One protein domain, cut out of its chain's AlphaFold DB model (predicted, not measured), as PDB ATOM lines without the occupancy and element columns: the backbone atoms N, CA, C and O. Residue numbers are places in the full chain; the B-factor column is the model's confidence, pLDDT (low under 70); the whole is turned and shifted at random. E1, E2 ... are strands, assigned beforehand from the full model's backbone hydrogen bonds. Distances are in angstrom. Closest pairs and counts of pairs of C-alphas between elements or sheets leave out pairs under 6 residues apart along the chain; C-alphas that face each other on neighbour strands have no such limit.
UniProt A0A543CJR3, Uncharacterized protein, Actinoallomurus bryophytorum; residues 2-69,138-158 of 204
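What this domain is: This is residues 2 to 69 and 138 to 158 of the 204 residues of an uncharacterized protein of Actinoallomurus bryophytorum (UniProt A0A543CJR3). Two small three-stranded sheets, E4-E1-E8 and E5-E6-E7, lie partly face to face as a loose sandwich with their planes splayed by 39 degrees, and the small hairpin of E2 and E3 lies out at one end of the long strands E1 and E4. The printed part has 89 residues with no named helix and eight named strands, E1 to E8 in chain order; the class is all strand, though under half of the residues, 44, are in named elements. Each sheet is antiparallel. The whole is only just compact, close to loose, with a radius of gyration of the C-alphas of 14.3 A and spans of 44 by 32 by 18 A.

Where its parts are: Find C-alpha 8 at (262.962, 231.677, 178.937); from there E1 runs 25.5 A to residue 16. Look next at E2, residues 22 to 24, and E3, residues 28 to 30. E4, residues 33 to 41, spans 23.5 A; E5, residues 50 to 55, 16.8 A; E6, residues 62 to 67, 16.1 A. E7 is residues 138 to 140; E8, residues 151 to 155, ends at C-alpha 155 (253.614, 236.502, 180.536).

How they stand to each other: Look at inner strand E1: N 11 is 2.7 A from O 38 of E4, and N 12 is 2.7 A from O 154 of E8, both within hydrogen-bond range. In the other sheet, N 52 and O 65 of the hairpin E5 and E6 are 2.8 A apart, and N 66 of E6 is 2.7 A from O 139 of E7, both within hydrogen-bond range. Between the sheets, the closest C-alphas of E7 and E8 are those of Gly 140 and Val 153, 7.2 A apart. In the hairpin E2 and E3, N 30 and O 22 are 2.7 A apart; E3 runs on into E4 at 76 degrees.

The domain as a whole: The C-alphas farthest apart, of Ala 26 and Gly 46, are 45.2 A apart. Residues 70 to 137 are cut out; C-alphas 69 and 138 are 9.3 A apart across the cut. Of the links printed whole, none is long. Confidence is under 70 at residues 2 to 4, 25 to 28, 141 to 148 and 157 to 158.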
ATOM      1  N   ALA A   2     258.259 247.148 172.012       47.44
ATOM      2  CA  ALA A   2     257.609 245.843 172.250       47.44
ATOM      3  C   ALA A   2     258.392 245.101 173.347       47.44
ATOM      4  O   ALA A   2     259.622 245.143 173.275       47.44
ATOM      5  N   PRO A   3     257.747 244.415 174.313       56.88
ATOM      6  CA  PRO A   3     258.478 243.671 175.335       56.88
ATOM      7  C   PRO A   3     259.437 242.680 174.666       56.88
ATOM      8  O   PRO A   3     259.060 241.992 173.710       56.88
ATOM      9  N   ARG A   4     260.689 242.629 175.138       65.44
ATOM     10  CA  ARG A   4     261.714 241.739 174.583       65.44
ATOM     11  C   ARG A   4     261.234 240.294 174.726       65.44
ATOM     12  O   ARG A   4     260.970 239.812 175.824       65.44
ATOM     13  N   ILE A   5     261.074 239.609 173.597       71.44
ATOM     14  CA  ILE A   5     260.666 238.203 173.587       71.44
ATOM     15  C   ILE A   5     261.910 237.360 173.865       71.44
ATOM     16  O   ILE A   5     262.769 237.222 172.994       71.44
ATOM     17  N   GLU A   6     262.007 236.851 175.089       76.81
ATOM     18  CA  GLU A   6     263.119 236.031 175.573       76.81
ATOM     19  C   GLU A   6     262.799 234.535 175.458       76.81
ATOM     20  O   GLU A   6     261.637 234.122 175.480       76.81
ATOM     21  N   GLN A   7     263.840 233.704 175.345       78.31
ATOM     22  CA  GLN A   7     263.694 232.253 175.187       78.31
ATOM     23  C   GLN A   7     263.190 231.572 176.469       78.31
ATOM     24  O   GLN A   7     262.475 230.574 176.399       78.31
ATOM     25  N   ARG A   8     263.528 232.100 177.650       82.81
ATOM     26  CA  ARG A   8     262.962 231.677 178.937       82.81
ATOM     27  C   ARG A   8     262.216 232.849 179.539       82.81
ATOM     28  O   ARG A   8     262.807 233.898 179.738       82.81
ATOM     29  N   GLN A   9     260.936 232.664 179.831       83.06
ATOM     30  CA  GLN A   9     260.104 233.709 180.417       83.06
ATOM     31  C   GLN A   9     259.264 233.138 181.549       83.06
ATOM     32  O   GLN A   9     258.883 231.963 181.533       83.06
ATOM     33  N   GLN A  10     258.976 233.974 182.538       84.38
ATOM     34  CA  GLN A  10     257.964 233.652 183.528       84.38
ATOM     35  C   GLN A  10     256.585 233.909 182.913       84.38
ATOM     36  O   GLN A  10     256.337 234.933 182.285       84.38
ATOM     37  N   ALA A  11     255.694 232.937 183.049       85.06
ATOM     38  CA  ALA A  11     254.293 233.027 182.697       85.06
ATOM     39  C   ALA A  11     253.455 232.905 183.968       85.06
ATOM     40  O   ALA A  11     253.747 232.099 184.850       85.06
ATOM     41  N   LEU A  12     252.384 233.680 184.044       86.62
ATOM     42  CA  LEU A  12     251.402 233.650 185.110       86.62
ATOM     43  C   LEU A  12     250.171 232.905 184.611       86.62
ATOM     44  O   LEU A  12     249.429 233.391 183.758       86.62
ATOM     45  N   VAL A  13     249.928 231.726 185.180       87.31
ATOM     46  CA  VAL A  13     248.647 231.031 185.021       87.31
ATOM     47  C   VAL A  13     247.751 231.470 186.164       87.31
ATOM     48  O   VAL A  13     248.036 231.198 187.328       87.31
ATOM     49  N   SER A  14     246.672 232.164 185.844       86.75
ATOM     50  CA  SER A  14     245.827 232.825 186.827       86.75
ATOM     51  C   SER A  14     244.410 232.264 186.843       86.75
ATOM     52  O   SER A  14     243.876 231.845 185.816       86.75
ATOM     53  N   HIS A  15     243.806 232.227 188.032       87.88
ATOM     54  CA  HIS A  15     242.418 231.822 188.249       87.88
ATOM     55  C   HIS A  15     241.631 232.972 188.866       87.88
ATOM     56  O   HIS A  15     242.036 233.501 189.900       87.88
ATOM     57  N   ARG A  16     240.506 233.333 188.255       87.06
ATOM     58  CA  ARG A  16     239.624 234.387 188.753       87.06
ATOM     59  C   ARG A  16     238.917 233.922 190.024       87.06
ATOM     60  O   ARG A  16     238.249 232.893 189.999       87.06
ATOM     61  N   THR A  17     239.061 234.658 191.121       85.69
ATOM     62  CA  THR A  17     238.505 234.278 192.431       85.69
ATOM     63  C   THR A  17     237.173 234.953 192.742       85.69
ATOM     64  O   THR A  17     236.418 234.432 193.554       85.69
ATOM     65  N   ASN A  18     236.846 236.072 192.089       80.50
ATOM     66  CA  ASN A  18     235.554 236.744 192.225       80.50
ATOM     67  C   ASN A  18     234.606 236.427 191.058       80.50
ATOM     68  O   ASN A  18     235.006 236.301 189.896       80.50
ATOM     69  N   PHE A  19     233.318 236.310 191.384       80.12
ATOM     70  CA  PHE A  19     232.254 236.157 190.392       80.12
ATOM     71  C   PHE A  19     231.808 237.503 189.811       80.12
ATOM     72  O   PHE A  19     231.544 237.580 188.615       80.12
ATOM     73  N   TRP A  20     231.798 238.550 190.642       80.31
ATOM     74  CA  TRP A  20     231.435 239.918 190.276       80.31
ATOM     75  C   TRP A  20     232.676 240.793 190.151       80.31
ATOM     76  O   TRP A  20     233.527 240.776 191.049       80.31
ATOM     77  N   GLY A  21     232.773 241.552 189.059       74.50
ATOM     78  CA  GLY A  21     233.799 242.578 188.903       74.50
ATOM     79  C   GLY A  21     233.641 243.654 189.975       74.50
ATOM     80  O   GLY A  21     232.522 244.005 190.343       74.50
ATOM     81  N   ARG A  22     234.753 244.148 190.514       74.81
ATOM     82  CA  ARG A  22     234.741 245.287 191.435       74.81
ATOM     83  C   ARG A  22     234.893 246.582 190.649       74.81
ATOM     84  O   ARG A  22     235.658 246.578 189.692       74.81
ATOM     85  N   PRO A  23     234.230 247.679 191.030       72.50
ATOM     86  CA  PRO A  23     234.522 248.974 190.434       72.50
ATOM     87  C   PRO A  23     236.011 249.307 190.605       72.50
ATOM     88  O   PRO A  23     236.547 249.204 191.707       72.50
ATOM     89  N   SER A  24     236.675 249.682 189.518       72.25
ATOM     90  CA  SER A  24     238.030 250.229 189.495       72.25
ATOM     91  C   SER A  24     238.039 251.476 188.617       72.25
ATOM     92  O   SER A  24     237.631 251.412 187.459       72.25
ATOM     93  N   ALA A  25     238.501 252.613 189.146       63.97
ATOM     94  CA  ALA A  25     238.456 253.918 188.469       63.97
ATOM     95  C   ALA A  25     237.069 254.265 187.858       63.97
ATOM     96  O   ALA A  25     236.077 253.579 188.090       63.97
ATOM     97  N   ALA A  26     236.976 255.363 187.101       54.44
ATOM     98  CA  ALA A  26     235.707 256.010 186.739       54.44
ATOM     99  C   ALA A  26     234.713 255.180 185.888       54.44
ATOM    100  O   ALA A  26     233.595 255.637 185.672       54.44
ATOM    101  N   SER A  27     235.076 253.989 185.395       56.22
ATOM    102  CA  SER A  27     234.185 253.168 184.547       56.22
ATOM    103  C   SER A  27     234.704 251.756 184.233       56.22
ATOM    104  O   SER A  27     234.248 251.134 183.273       56.22
ATOM    105  N   THR A  28     235.658 251.216 185.000       65.75
ATOM    106  CA  THR A  28     236.199 249.873 184.720       65.75
ATOM    107  C   THR A  28     235.862 248.883 185.826       65.75
ATOM    108  O   THR A  28     235.644 249.258 186.972       65.75
ATOM    109  N   ALA A  29     235.775 247.602 185.469       71.56
ATOM    110  CA  ALA A  29     235.607 246.521 186.426       71.56
ATOM    111  C   ALA A  29     236.936 245.776 186.590       71.56
ATOM    112  O   ALA A  29     237.493 245.269 185.612       71.56
ATOM    113  N   SER A  30     237.423 245.664 187.824       71.75
ATOM    114  CA  SER A  30     238.563 244.836 188.179       71.75
ATOM    115  C   SER A  30     238.129 243.440 188.616       71.75
ATOM    116  O   SER A  30     237.071 243.192 189.206       71.75
ATOM    117  N   TRP A  31     238.986 242.479 188.310       78.38
ATOM    118  CA  TRP A  31     238.790 241.072 188.610       78.38
ATOM    119  C   TRP A  31     239.956 240.607 189.473       78.38
ATOM    120  O   TRP A  31     241.114 240.855 189.137       78.38
ATOM    121  N   ARG A  32     239.662 239.912 190.573       79.81
ATOM    122  CA  ARG A  32     240.681 239.306 191.427       79.81
ATOM    123  C   ARG A  32     241.145 238.002 190.802       79.81
ATOM    124  O   ARG A  32     240.342 237.114 190.517       79.81
ATOM    125  N   TYR A  33     242.453 237.875 190.636       83.00
ATOM    126  CA  TYR A  33     243.085 236.677 190.110       83.00
ATOM    127  C   TYR A  33     244.091 236.131 191.113       83.00
ATOM    128  O   TYR A  33     244.868 236.875 191.697       83.00
ATOM    129  N   ARG A  34     244.114 234.809 191.275       83.00
ATOM    130  CA  ARG A  34     245.197 234.104 191.959       83.00
ATOM    131  C   ARG A  34     246.151 233.558 190.908       83.00
ATOM    132  O   ARG A  34     245.812 232.593 190.219       83.00
ATOM    133  N   ALA A  35     247.299 234.207 190.756       84.56
ATOM    134  CA  ALA A  35     248.321 233.825 189.792       84.56
ATOM    135  C   ALA A  35     249.226 232.708 190.328       84.56
ATOM    136  O   ALA A  35     249.423 232.552 191.533       84.56
ATOM    137  N   GLN A  36     249.760 231.903 189.415       84.31
ATOM    138  CA  GLN A  36     250.769 230.890 189.687       84.31
ATOM    139  C   GLN A  36     251.909 231.080 188.690       84.31
ATOM    140  O   GLN A  36     251.681 230.867 187.492       84.31
ATOM    141  N   PRO A  37     253.109 231.462 189.157       85.75
ATOM    142  CA  PRO A  37     254.251 231.633 188.280       85.75
ATOM    143  C   PRO A  37     254.701 230.284 187.727       85.75
ATOM    144  O   PRO A  37     254.680 229.252 188.407       85.75
ATOM    145  N   ARG A  38     255.086 230.291 186.456       86.06
ATOM    146  CA  ARG A  38     255.579 229.139 185.709       86.06
ATOM    147  C   ARG A  38     256.688 229.591 184.783       86.06
ATOM    148  O   ARG A  38     256.490 230.482 183.972       86.06
ATOM    149  N   VAL A  39     257.836 228.936 184.848       88.56
ATOM    150  CA  VAL A  39     258.893 229.164 183.862       88.56
ATOM    151  C   VAL A  39     258.528 228.424 182.580       88.56
ATOM    152  O   VAL A  39     258.308 227.211 182.587       88.56
ATOM    153  N   VAL A  40     258.453 229.159 181.477       87.75
ATOM    154  CA  VAL A  40     258.175 228.633 180.144       87.75
ATOM    155  C   VAL A  40     259.411 228.849 179.277       87.75
ATOM    156  O   VAL A  40     259.849 229.979 179.070       87.75
ATOM    157  N   LYS A  41     259.977 227.752 178.760       90.31
ATOM    158  CA  LYS A  41     261.007 227.793 177.715       90.31
ATOM    159  C   LYS A  41     260.310 227.781 176.357       90.31
ATOM    160  O   LYS A  41     259.598 226.825 176.079       90.31
ATOM    161  N   ARG A  42     260.500 228.813 175.540       90.75
ATOM    162  CA  ARG A  42     259.997 228.884 174.162       90.75
ATOM    163  C   ARG A  42     260.697 227.868 173.259       90.75
ATOM    164  O   ARG A  42     261.841 227.510 173.546       90.75
ATOM    165  N   PRO A  43     260.025 227.406 172.192       93.00
ATOM    166  CA  PRO A  43     260.703 226.633 171.169       93.00
ATOM    167  C   PRO A  43     261.682 227.537 170.414       93.00
ATOM    168  O   PRO A  43     261.491 228.758 170.362       93.00
ATOM    169  N   ASP A  44     262.719 226.927 169.847       92.19
ATOM    170  CA  ASP A  44     263.673 227.632 168.996       92.19
ATOM    171  C   ASP A  44     262.983 228.112 167.707       92.19
ATOM    172  O   ASP A  44     261.911 227.627 167.330       92.19
ATOM    173  N   ASP A  45     263.550 229.116 167.046       91.69
ATOM    174  CA  ASP A  45     262.954 229.651 165.823       91.69
ATOM    175  C   ASP A  45     262.927 228.580 164.713       91.69
ATOM    176  O   ASP A  45     263.803 227.722 164.624       91.69
ATOM    177  N   GLY A  46     261.862 228.580 163.905       91.31
ATOM    178  CA  GLY A  46     261.570 227.523 162.927       91.31
ATOM    179  C   GLY A  46     260.868 226.277 163.489       91.31
ATOM    180  O   GLY A  46     260.247 225.544 162.722       91.31
ATOM    181  N   GLN A  47     260.881 226.055 164.807       93.69
ATOM    182  CA  GLN A  47     260.143 224.947 165.422       93.69
ATOM    183  C   GLN A  47     258.646 225.282 165.574       93.69
ATOM    184  O   GLN A  47     258.283 226.446 165.798       93.69
ATOM    185  N   PRO A  48     257.749 224.280 165.486       92.88
ATOM    186  CA  PRO A  48     256.321 224.493 165.673       92.88
ATOM    187  C   PRO A  48     256.001 224.924 167.110       92.88
ATOM    188  O   PRO A  48     256.737 224.647 168.061       92.88
ATOM    189  N   ALA A  49     254.857 225.586 167.284       93.75
ATOM    190  CA  ALA A  49     254.354 225.909 168.613       93.75
ATOM    191  C   ALA A  49     254.061 224.618 169.389       93.75
ATOM    192  O   ALA A  49     253.348 223.746 168.893       93.75
ATOM    193  N   PHE A  50     254.554 224.510 170.623       92.12
ATOM    194  CA  PHE A  50     254.231 223.369 171.480       92.12
ATOM    195  C   PHE A  50     253.079 223.712 172.423       92.12
ATOM    196  O   PHE A  50     252.946 224.846 172.894       92.12
ATOM    197  N   GLN A  51     252.259 222.712 172.732       92.75
ATOM    198  CA  GLN A  51     251.188 222.832 173.715       92.75
ATOM    199  C   GLN A  51     251.684 222.428 175.106       92.75
ATOM    200  O   GLN A  51     252.429 221.464 175.275       92.75
ATOM    201  N   ARG A  52     251.255 223.167 176.126       91.19
ATOM    202  CA  ARG A  52     251.428 222.843 177.544       91.19
ATOM    203  C   ARG A  52     250.062 222.718 178.172       91.19
ATOM    204  O   ARG A  52     249.191 223.549 177.933       91.19
ATOM    205  N   SER A  53     249.923 221.724 179.035       92.25
ATOM    206  CA  SER A  53     248.775 221.596 179.914       92.25
ATOM    207  C   SER A  53     249.196 221.845 181.358       92.25
ATOM    208  O   SER A  53     250.196 221.300 181.827       92.25
ATOM    209  N   VAL A  54     248.450 222.686 182.069       91.50
ATOM    210  CA  VAL A  54     248.654 222.970 183.493       91.50
ATOM    211  C   VAL A  54     247.340 222.791 184.231       91.50
ATOM    212  O   VAL A  54     246.306 223.325 183.842       91.50
ATOM    213  N   ARG A  55     247.376 222.072 185.355       92.75
ATOM    214  CA  ARG A  55     246.206 221.917 186.221       92.75
ATOM    215  C   ARG A  55     246.063 223.125 187.145       92.75
ATOM    216  O   ARG A  55     246.971 223.441 187.915       92.75
ATOM    217  N   CYS A  56     244.910 223.785 187.103       89.31
ATOM    218  CA  CYS A  56     244.593 224.886 188.004       89.31
ATOM    219  C   CYS A  56     244.515 224.378 189.452       89.31
ATOM    220  O   CYS A  56     243.711 223.500 189.759       89.31
ATOM    221  N   LYS A  57     245.308 224.934 190.378       89.81
ATOM    222  CA  LYS A  57     245.272 224.476 191.787       89.81
ATOM    223  C   LYS A  57     243.947 224.774 192.499       89.81
ATOM    224  O   LYS A  57     243.642 224.057 193.449       89.81
ATOM    225  N   VAL A  58     243.193 225.779 192.039       89.44
ATOM    226  CA  VAL A  58     241.921 226.206 192.651       89.44
ATOM    227  C   VAL A  58     240.774 225.299 192.206       89.44
ATOM    228  O   VAL A  58     240.225 224.573 193.019       89.44
ATOM    229  N   CYS A  59     240.455 225.268 190.908       91.00
ATOM    230  CA  CYS A  59     239.303 224.512 190.397       91.00
ATOM    231  C   CYS A  59     239.648 223.121 189.836       91.00
ATOM    232  O   CYS A  59     238.778 222.446 189.293       91.00
ATOM    233  N   LYS A  60     240.923 222.713 189.888       93.81
ATOM    234  CA  LYS A  60     241.450 221.427 189.388       93.81
ATOM    235  C   LYS A  60     241.250 221.153 187.891       93.81
ATOM    236  O   LYS A  60     241.635 220.072 187.443       93.81
ATOM    237  N   LYS A  61     240.733 222.111 187.111       90.44
ATOM    238  CA  LYS A  61     240.595 222.000 185.650       90.44
ATOM    239  C   LYS A  61     241.954 222.050 184.951       90.44
ATOM    240  O   LYS A  61     242.868 222.742 185.402       90.44
ATOM    241  N   SER A  62     242.057 221.316 183.848       91.06
ATOM    242  CA  SER A  62     243.214 221.320 182.955       91.06
ATOM    243  C   SER A  62     243.158 222.538 182.032       91.06
ATOM    244  O   SER A  62     242.127 222.791 181.414       91.06
ATOM    245  N   LEU A  63     244.246 223.299 181.954       89.06
ATOM    246  CA  LEU A  63     244.379 224.484 181.110       89.06
ATOM    247  C   LEU A  63     245.443 224.224 180.058       89.06
ATOM    248  O   LEU A  63     246.618 224.095 180.398       89.06
ATOM    249  N   THR A  64     245.028 224.188 178.797       91.00
ATOM    250  CA  THR A  64     245.949 224.036 177.672       91.00
ATOM    251  C   THR A  64     246.264 225.399 177.063       91.00
ATOM    252  O   THR A  64     245.363 226.201 176.791       91.00
ATOM    253  N   TYR A  65     247.548 225.662 176.853       90.94
ATOM    254  CA  TYR A  65     248.042 226.833 176.141       90.94
ATOM    255  C   TYR A  65     249.216 226.458 175.238       90.94
ATOM    256  O   TYR A  65     250.002 225.567 175.543       90.94
ATOM    257  N   SER A  66     249.330 227.153 174.118       92.50
ATOM    258  CA  SER A  66     250.398 227.025 173.138       92.50
ATOM    259  C   SER A  66     251.443 228.109 173.349       92.50
ATOM    260  O   SER A  66     251.116 229.272 173.603       92.50
ATOM    261  N   VAL A  67     252.704 227.728 173.204       92.88
ATOM    262  CA  VAL A  67     253.853 228.625 173.297       92.88
ATOM    263  C   VAL A  67     254.513 228.682 171.930       92.88
ATOM    264  O   VAL A  67     254.977 227.668 171.410       92.88
ATOM    265  N   HIS A  68     254.539 229.873 171.347       93.06
ATOM    266  CA  HIS A  68     255.151 230.139 170.051       93.06
ATOM    267  C   HIS A  68     256.623 230.530 170.222       93.06
ATOM    268  O   HIS A  68     257.006 231.123 171.241       93.06
ATOM    269  N   SER A  69     257.437 230.232 169.208       92.62
ATOM    270  CA  SER A  69     258.821 230.713 169.113       92.62
ATOM    271  C   SER A  69     258.870 232.243 169.096       92.62
ATOM    272  O   SER A  69     257.844 232.918 168.925       92.62
ATOM    273  N   VAL A 138     252.145 233.606 173.697       86.12
ATOM    274  CA  VAL A 138     251.496 232.560 174.486       86.12
ATOM    275  C   VAL A 138     250.007 232.667 174.202       86.12
ATOM    276  O   VAL A 138     249.376 233.678 174.492       86.12
ATOM    277  N   THR A 139     249.442 231.641 173.579       84.38
ATOM    278  CA  THR A 139     248.048 231.648 173.124       84.38
ATOM    279  C   THR A 139     247.348 230.442 173.701       84.38
ATOM    280  O   THR A 139     247.844 229.334 173.564       84.38
ATOM    281  N   GLY A 140     246.198 230.603 174.322       75.94
ATOM    282  CA  GLY A 140     245.519 229.493 174.976       75.94
ATOM    283  C   GLY A 140     244.262 229.976 175.654       75.94
ATOM    284  O   GLY A 140     243.836 231.103 175.395       75.94
ATOM    285  N   HIS A 141     243.697 229.122 176.510       64.19
ATOM    286  CA  HIS A 141     242.431 229.360 177.204       64.19
ATOM    287  C   HIS A 141     242.314 230.818 177.700       64.19
ATOM    288  O   HIS A 141     242.883 231.198 178.722       64.19
ATOM    289  N   PHE A 142     241.580 231.608 176.909       58.16
ATOM    290  CA  PHE A 142     241.147 232.984 177.133       58.16
ATOM    291  C   PHE A 142     242.214 234.059 177.419       58.16
ATOM    292  O   PHE A 142     241.988 234.945 178.245       58.16
ATOM    293  N   ASN A 143     243.338 234.048 176.695       49.50
ATOM    294  CA  ASN A 143     244.336 235.125 176.794       49.50
ATOM    295  C   ASN A 143     243.914 236.467 176.145       49.50
ATOM    296  O   ASN A 143     244.681 237.414 176.170       49.50
ATOM    297  N   SER A 144     242.727 236.559 175.533       48.59
ATOM    298  CA  SER A 144     242.339 237.719 174.712       48.59
ATOM    299  C   SER A 144     241.059 238.435 175.145       48.59
ATOM    300  O   SER A 144     240.695 239.420 174.513       48.59
ATOM    301  N   TRP A 145     240.346 237.962 176.179       53.41
ATOM    302  CA  TRP A 145     239.131 238.647 176.640       53.41
ATOM    303  C   TRP A 145     238.893 238.494 178.154       53.41
ATOM    304  O   TRP A 145     238.368 237.471 178.608       53.41
ATOM    305  N   PRO A 146     239.264 239.501 178.969       49.44
ATOM    306  CA  PRO A 146     239.226 239.405 180.432       49.44
ATOM    307  C   PRO A 146     237.814 239.379 181.037       49.44
ATOM    308  O   PRO A 146     237.655 238.999 182.195       49.44
ATOM    309  N   VAL A 147     236.778 239.754 180.280       57.75
ATOM    310  CA  VAL A 147     235.409 239.891 180.809       57.75
ATOM    311  C   VAL A 147     234.803 238.528 181.180       57.75
ATOM    312  O   VAL A 147     234.106 238.398 182.187       57.75
ATOM    313  N   ILE A 148     235.113 237.473 180.422       64.94
ATOM    314  CA  ILE A 148     234.396 236.188 180.521       64.94
ATOM    315  C   ILE A 148     235.263 235.091 181.163       64.94
ATOM    316  O   ILE A 148     234.758 234.072 181.642       64.94
ATOM    317  N   SER A 149     236.581 235.275 181.235       73.25
ATOM    318  CA  SER A 149     237.477 234.158 181.506       73.25
ATOM    319  C   SER A 149     237.709 233.867 182.992       73.25
ATOM    320  O   SER A 149     238.213 234.684 183.763       73.25
ATOM    321  N   LYS A 150     237.401 232.626 183.401       84.81
ATOM    322  CA  LYS A 150     237.779 232.095 184.730       84.81
ATOM    323  C   LYS A 150     239.286 231.856 184.866       84.81
ATOM    324  O   LYS A 150     239.782 231.747 185.985       84.81
ATOM    325  N   HIS A 151     240.001 231.739 183.750       84.94
ATOM    326  CA  HIS A 151     241.439 231.508 183.712       84.94
ATOM    327  C   HIS A 151     242.085 232.427 182.687       84.94
ATOM    328  O   HIS A 151     241.498 232.648 181.632       84.94
ATOM    329  N   ALA A 152     243.287 232.912 182.983       83.50
ATOM    330  CA  ALA A 152     244.096 233.663 182.031       83.50
ATOM    331  C   ALA A 152     245.561 233.226 182.128       83.50
ATOM    332  O   ALA A 152     246.036 232.870 183.211       83.50
ATOM    333  N   VAL A 153     246.268 233.240 180.998       81.94
ATOM    334  CA  VAL A 153     247.691 232.888 180.912       81.94
ATOM    335  C   VAL A 153     248.440 234.067 180.318       81.94
ATOM    336  O   VAL A 153     248.459 234.220 179.106       81.94
ATOM    337  N   ALA A 154     249.069 234.876 181.159       80.44
ATOM    338  CA  ALA A 154     249.865 236.016 180.718       80.44
ATOM    339  C   ALA A 154     251.357 235.712 180.867       80.44
ATOM    340  O   ALA A 154     251.740 234.861 181.669       80.44
ATOM    341  N   LEU A 155     252.215 236.412 180.128       74.94
ATOM    342  CA  LEU A 155     253.614 236.502 180.536       74.94
ATOM    343  C   LEU A 155     253.724 237.455 181.714       74.94
ATOM    344  O   LEU A 155     253.100 238.517 181.711       74.94
ATOM    345  N   ASP A 156     254.539 237.071 182.684       71.75
ATOM    346  CA  ASP A 156     255.009 238.013 183.676       71.75
ATOM    347  C   ASP A 156     255.888 239.039 182.955       71.75
ATOM    348  O   ASP A 156     256.821 238.671 182.232       71.75
ATOM    349  N   ARG A 157     255.540 240.322 183.060       59.94
ATOM    350  CA  ARG A 157     256.356 241.390 182.484       59.94
ATOM    351  C   ARG A 157     257.369 241.785 183.560       59.94
ATOM    352  O   ARG A 157     256.947 242.370 184.557       59.94
ATOM    353  N   PRO A 158     258.669 241.477 183.395       46.03
ATOM    354  CA  PRO A 158     259.670 241.878 184.375       46.03
ATOM    355  C   PRO A 158     259.666 243.408 184.476       46.03
ATOM    356  O   PRO A 158     259.884 244.087 183.475       46.03
TER     357      PRO A 158